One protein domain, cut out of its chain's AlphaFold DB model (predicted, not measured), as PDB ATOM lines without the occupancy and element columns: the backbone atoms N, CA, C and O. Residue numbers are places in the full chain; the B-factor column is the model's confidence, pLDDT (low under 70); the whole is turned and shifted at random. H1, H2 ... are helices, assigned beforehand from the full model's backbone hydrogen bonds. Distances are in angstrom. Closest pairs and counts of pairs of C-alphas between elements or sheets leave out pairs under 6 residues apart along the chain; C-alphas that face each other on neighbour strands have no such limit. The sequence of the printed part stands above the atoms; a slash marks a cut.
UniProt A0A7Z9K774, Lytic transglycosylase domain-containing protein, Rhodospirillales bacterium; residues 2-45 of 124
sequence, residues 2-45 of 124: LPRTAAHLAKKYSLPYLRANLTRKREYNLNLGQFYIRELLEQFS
ATOM      1  N   LEU A   2     101.978 135.695  94.159       89.38
ATOM      2  CA  LEU A   2     100.796 135.911  93.316       89.38
ATOM      3  C   LEU A   2      99.644 136.576  94.099       89.38
ATOM      4  O   LEU A   2      99.463 136.268  95.280       89.38
ATOM      5  N   PRO A   3      98.812 137.429  93.460       90.31
ATOM      6  CA  PRO A   3      97.736 138.152  94.144       90.31
ATOM      7  C   PRO A   3      96.749 137.263  94.904       90.31
ATOM      8  O   PRO A   3      96.336 137.631  96.001       90.31
ATOM      9  N   ARG A   4      96.406 136.089  94.355       91.50
ATOM     10  CA  ARG A   4      95.495 135.127  94.995       91.50
ATOM     11  C   ARG A   4      96.072 134.582  96.303       91.50
ATOM     12  O   ARG A   4      95.384 134.585  97.318       91.50
ATOM     13  N   THR A   5      97.333 134.153  96.283       91.56
ATOM     14  CA  THR A   5      98.051 133.670  97.471       91.56
ATOM     15  C   THR A   5      98.193 134.782  98.506       91.56
ATOM     16  O   THR A   5      97.923 134.572  99.681       91.56
ATOM     17  N   ALA A   6      98.530 135.993  98.058       91.75
ATOM     18  CA  ALA A   6      98.646 137.154  98.930       91.75
ATOM     19  C   ALA A   6      97.336 137.500  99.648       91.75
ATOM     20  O   ALA A   6      97.353 137.771 100.842       91.75
ATOM     21  N   ALA A   7      96.206 137.465  98.936       92.44
ATOM     22  CA  ALA A   7      94.895 137.721  99.524       92.44
ATOM     23  C   ALA A   7      94.522 136.654 100.566       92.44
ATOM     24  O   ALA A   7      93.996 136.984 101.626       92.44
ATOM     25  N   HIS A   8      94.830 135.382 100.285       91.62
ATOM     26  CA  HIS A   8      94.609 134.288 101.229       91.62
ATOM     27  C   HIS A   8      95.430 134.464 102.514       91.62
ATOM     28  O   HIS A   8      94.866 134.418 103.604       91.62
ATOM     29  N   LEU A   9      96.734 134.728 102.383       92.31
ATOM     30  CA  LEU A   9      97.632 134.943 103.521       92.31
ATOM     31  C   LEU A   9      97.245 136.185 104.322       92.31
ATOM     32  O   LEU A   9      97.185 136.130 105.544       92.31
ATOM     33  N   ALA A  10      96.924 137.289 103.645       91.62
ATOM     34  CA  ALA A  10      96.502 138.510 104.317       91.62
ATOM     35  C   ALA A  10      95.225 138.286 105.137       91.62
ATOM     36  O   ALA A  10      95.165 138.694 106.291       91.62
ATOM     37  N   LYS A  11      94.246 137.551 104.595       92.75
ATOM     38  CA  LYS A  11      93.050 137.158 105.348       92.75
ATOM     39  C   LYS A  11      93.390 136.260 106.543       92.75
ATOM     40  O   LYS A  11      92.866 136.485 107.625       92.75
ATOM     41  N   LYS A  12      94.245 135.249 106.351       92.19
ATOM     42  CA  LYS A  12      94.607 134.277 107.395       92.19
ATOM     43  C   LYS A  12      95.341 134.920 108.574       92.19
ATOM     44  O   LYS A  12      95.082 134.558 109.714       92.19
ATOM     45  N   TYR A  13      96.227 135.871 108.296       90.31
ATOM     46  CA  TYR A  13      97.026 136.567 109.306       90.31
ATOM     47  C   TYR A  13      96.431 137.917 109.732       90.31
ATOM     48  O   TYR A  13      97.122 138.709 110.367       90.31
ATOM     49  N   SER A  14      95.172 138.199 109.378       91.94
ATOM     50  CA  SER A  14      94.481 139.456 109.709       91.94
ATOM     51  C   SER A  14      95.259 140.717 109.296       91.94
ATOM     52  O   SER A  14      95.253 141.732 109.990       91.94
ATOM     53  N   LEU A  15      95.938 140.660 108.148       89.06
ATOM     54  CA  LEU A  15      96.703 141.767 107.581       89.06
ATOM     55  C   LEU A  15      95.853 142.552 106.572       89.06
ATOM     56  O   LEU A  15      95.087 141.956 105.809       89.06
ATOM     57  N   PRO A  16      96.038 143.880 106.469       90.00
ATOM     58  CA  PRO A  16      95.399 144.659 105.418       90.00
ATOM     59  C   PRO A  16      95.871 144.183 104.037       90.00
ATOM     60  O   PRO A  16      97.072 144.028 103.788       90.00
ATOM     61  N   TYR A  17      94.926 143.971 103.116       92.44
ATOM     62  CA  TYR A  17      95.218 143.567 101.741       92.44
ATOM     63  C   TYR A  17      94.926 144.682 100.746       92.44
ATOM     64  O   TYR A  17      93.786 145.098 100.569       92.44
ATOM     65  N   LEU A  18      95.969 145.109 100.034       91.94
ATOM     66  CA  LEU A  18      95.850 145.965  98.860       91.94
ATOM     67  C   LEU A  18      96.756 145.413  97.767       91.94
ATOM     68  O   LEU A  18      97.972 145.334  97.943       91.94
ATOM     69  N   ARG A  19      96.177 145.081  96.606       91.44
ATOM     70  CA  ARG A  19      96.920 144.508  95.471       91.44
ATOM     71  C   ARG A  19      98.109 145.380  95.056       91.44
ATOM     72  O   ARG A  19      99.169 144.849  94.744       91.44
ATOM     73  N   ALA A  20      97.957 146.703  95.110       93.50
ATOM     74  CA  ALA A  20      99.019 147.650  94.779       93.50
ATOM     75  C   ALA A  20     100.239 147.547  95.716       93.50
ATOM     76  O   ALA A  20     101.363 147.786  95.280       93.50
ATOM     77  N   ASN A  21     100.059 147.144  96.980       92.81
ATOM     78  CA  ASN A  21     101.174 146.993  97.919       92.81
ATOM     79  C   ASN A  21     102.094 145.826  97.546       92.81
ATOM     80  O   ASN A  21     103.254 145.838  97.943       92.81
ATOM     81  N   LEU A  22     101.624 144.859  96.747       91.25
ATOM     82  CA  LEU A  22     102.457 143.745  96.287       91.25
ATOM     83  C   LEU A  22     103.625 144.202  95.414       91.25
ATOM     84  O   LEU A  22     104.637 143.508  95.384       91.25
ATOM     85  N   THR A  23     103.500 145.334  94.721       92.25
ATOM     86  CA  THR A  23     104.566 145.898  93.878       92.25
ATOM     87  C   THR A  23     105.118 147.210  94.424       92.25
ATOM     88  O   THR A  23     106.290 147.498  94.223       92.25
ATOM     89  N   ARG A  24     104.304 147.998  95.141       94.81
ATOM     90  CA  ARG A  24     104.710 149.312  95.670       94.81
ATOM     91  C   ARG A  24     105.407 149.258  97.028       94.81
ATOM     92  O   ARG A  24     106.108 150.200  97.372       94.81
ATOM     93  N   LYS A  25     105.198 148.202  97.823       94.25
ATOM     94  CA  LYS A  25     105.754 148.080  99.179       94.25
ATOM     95  C   LYS A  25     106.594 146.813  99.294       94.25
ATOM     96  O   LYS A  25     106.063 145.719  99.480       94.25
ATOM     97  N   ARG A  26     107.919 146.970  99.206       93.06
ATOM     98  CA  ARG A  26     108.885 145.860  99.267       93.06
ATOM     99  C   ARG A  26     108.695 145.001 100.518       93.06
ATOM    100  O   ARG A  26     108.538 143.792 100.400       93.06
ATOM    101  N   GLU A  27     108.657 145.626 101.691       92.94
ATOM    102  CA  GLU A  27     108.511 144.936 102.980       92.94
ATOM    103  C   GLU A  27     107.218 144.121 103.058       92.94
ATOM    104  O   GLU A  27     107.225 142.981 103.510       92.94
ATOM    105  N   TYR A  28     106.116 144.657 102.531       91.75
ATOM    106  CA  TYR A  28     104.837 143.952 102.489       91.75
ATOM    107  C   TYR A  28     104.917 142.670 101.644       91.75
ATOM    108  O   TYR A  28     104.454 141.613 102.070       91.75
ATOM    109  N   ASN A  29     105.532 142.745 100.457       92.50
ATOM    110  CA  ASN A  29     105.727 141.575  99.597       92.50
ATOM    111  C   ASN A  29     106.662 140.541 100.247       92.50
ATOM    112  O   ASN A  29     106.356 139.348 100.215       92.50
ATOM    113  N   LEU A  30     107.753 141.002 100.869       92.25
ATOM    114  CA  LEU A  30     108.714 140.145 101.564       92.25
ATOM    115  C   LEU A  30     108.083 139.429 102.760       92.25
ATOM    116  O   LEU A  30     108.256 138.222 102.885       92.25
ATOM    117  N   ASN A  31     107.322 140.131 103.601       92.31
ATOM    118  CA  ASN A  31     106.684 139.541 104.781       92.31
ATOM    119  C   ASN A  31     105.661 138.473 104.389       92.31
ATOM    120  O   ASN A  31     105.690 137.362 104.914       92.31
ATOM    121  N   LEU A  32     104.801 138.760 103.407       93.62
ATOM    122  CA  LEU A  32     103.870 137.750 102.904       93.62
ATOM    123  C   LEU A  32     104.601 136.576 102.232       93.62
ATOM    124  O   LEU A  32     104.155 135.438 102.340       93.62
ATOM    125  N   GLY A  33     105.724 136.833 101.556       93.19
ATOM    126  CA  GLY A  33     106.586 135.788 101.004       93.19
ATOM    127  C   GLY A  33     107.164 134.867 102.079       93.19
ATOM    128  O   GLY A  33     107.088 133.650 101.928       93.19
ATOM    129  N   GLN A  34     107.670 135.436 103.176       93.56
ATOM    130  CA  GLN A  34     108.186 134.690 104.328       93.56
ATOM    131  C   GLN A  34     107.094 133.855 104.997       93.56
ATOM    132  O   GLN A  34     107.305 132.672 105.258       93.56
ATOM    133  N   PHE A  35     105.907 134.434 105.215       93.81
ATOM    134  CA  PHE A  35     104.765 133.680 105.732       93.81
ATOM    135  C   PHE A  35     104.409 132.513 104.824       93.81
ATOM    136  O   PHE A  35     104.205 131.406 105.313       93.81
ATOM    137  N   TYR A  36     104.404 132.730 103.509       95.81
ATOM    138  CA  TYR A  36     104.069 131.662 102.582       95.81
ATOM    139  C   TYR A  36     105.088 130.521 102.597       95.81
ATOM    140  O   TYR A  36     104.698 129.361 102.658       95.81
ATOM    141  N   ILE A  37     106.388 130.839 102.566       95.50
ATOM    142  CA  ILE A  37     107.444 129.821 102.637       95.50
ATOM    143  C   ILE A  37     107.338 129.033 103.942       95.50
ATOM    144  O   ILE A  37     107.417 127.811 103.901       95.50
ATOM    145  N   ARG A  38     107.100 129.701 105.078       95.31
ATOM    146  CA  ARG A  38     106.943 129.025 106.373       95.31
ATOM    147  C   ARG A  38     105.771 128.043 106.375       95.31
ATOM    148  O   ARG A  38     105.949 126.903 106.780       95.31
ATOM    149  N   GLU A  39     104.608 128.446 105.862       95.69
ATOM    150  CA  GLU A  39     103.455 127.540 105.750       95.69
ATOM    151  C   GLU A  39     103.743 126.330 104.858       95.69
ATOM    152  O   GLU A  39     103.280 125.228 105.139       95.69
ATOM    153  N   LEU A  40     104.492 126.527 103.771       97.19
ATOM    154  CA  LEU A  40     104.865 125.439 102.877       97.19
ATOM    155  C   LEU A  40     105.907 124.507 103.506       97.19
ATOM    156  O   LEU A  40     105.812 123.301 103.302       97.19
ATOM    157  N   LEU A  41     106.864 125.031 104.275       96.50
ATOM    158  CA  LEU A  41     107.796 124.207 105.049       96.50
ATOM    159  C   LEU A  41     107.025 123.329 106.036       96.50
ATOM    160  O   LEU A  41     107.179 122.113 106.015       96.50
ATOM    161  N   GLU A  42     106.123 123.916 106.824       96.38
ATOM    162  CA  GLU A  42     105.268 123.169 107.757       96.38
ATOM    163  C   GLU A  42     104.415 122.117 107.028       96.38
ATOM    164  O   GLU A  42     104.354 120.958 107.436       96.38
ATOM    165  N   GLN A  43     103.797 122.495 105.904       96.44
ATOM    166  CA  GLN A  43     102.943 121.611 105.111       96.44
ATOM    167  C   GLN A  43     103.690 120.416 104.504       96.44
ATOM    168  O   GLN A  43     103.083 119.360 104.317       96.44
ATOM    169  N   PHE A  44     104.965 120.582 104.161       97.19
ATOM    170  CA  PHE A  44     105.785 119.551 103.523       97.19
ATOM    171  C   PHE A  44     106.861 118.988 104.460       97.19
ATOM    172  O   PHE A  44     107.853 118.435 103.996       97.19
ATOM    173  N   SER A  45     106.644 119.083 105.777       95.56
ATOM    174  CA  SER A  45     107.515 118.494 106.803       95.56
ATOM    175  C   SER A  45     108.979 118.941 106.691       95.56
ATOM    176  O   SER A  45     109.883 118.144 106.887       95.56
TER     177      SER A  45
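Overview. This is residues 2 to 45 of the 124 residues of the protein "Lytic transglycosylase domain-containing protein" of Rhodospirillales bacterium (UniProt A0A7Z9K774). A long straight helix, H3, makes the longest axis, and the shorter H1 crosses it near its middle, about perpendicular to it. From H1 a loop leads to the small H2, which sits at the first end of H3, and residues 40 to 45 at the other end stick out free. The printed part has 44 residues, with three named helices in the order H1, H2, H3 and no named strand, and its class is all helix. It is compact by its radius of gyration of the C-alphas, 10.3 A, yet elongated in outline, with spans of 33 by 18 by 15 A.

Arrangement. Begin with H1, residues 3 to 12, and look from it to H3, residues 26 to 43. The two touch, their closest C-alphas being those of Ala 6 and Leu 32, 6.6 A apart. H3 touches H1 with residues 32 to 36 alone. Their lines stand about perpendicular, at 75 degrees. Go on along the printed part to H2, residues 21 to 24. H1 and H2 are close but not clearly touching, and their closest C-alphas, those of Pro 3 and Leu 22, are 7.6 A apart. H2 and H3 touch only at the corner by their link, where the closest C-alphas, those of Leu 22 and Asn 29, are 5.1 A apart. H3 touches H2 with residues 28 to 29 alone. Look at the backbone atoms too: in H1 and H3 every O i to N i+4 pair is within hydrogen-bond range, while H2 with its 4 residues is too short for such a pair.

Along the chain. Find C-alpha 3 at (97.736, 138.152, 94.144); from there H1 runs 14.2 A to C-alpha 12 at (94.607, 134.277, 107.395). A short link of 8 residues leads to H2, which goes from Asn 21 to Arg 24, 4.8 A from first to last C-alpha. After a tight link of 1 residue, find C-alpha 26 at (108.885, 145.860, 99.267), where H3 begins. It is the longest helix, with 18 residues, and runs 25.6 A to C-alpha 43 at (102.943, 121.611, 105.111).

Size, cuts and confidence. The two C-alphas farthest apart are those of Arg 24 and Ser 45, 32.9 A. From the first printed C-alpha, Leu 2, to the last, Ser 45, the distance is 23.0 A. Residues 40 to 45, of which 40 to 43 belong to H3, stand free. The printed part has no cut, and neither of its two links is long. In this predicted model the mean pLDDT of the printed part is 93.0, and no printed residue is under 70.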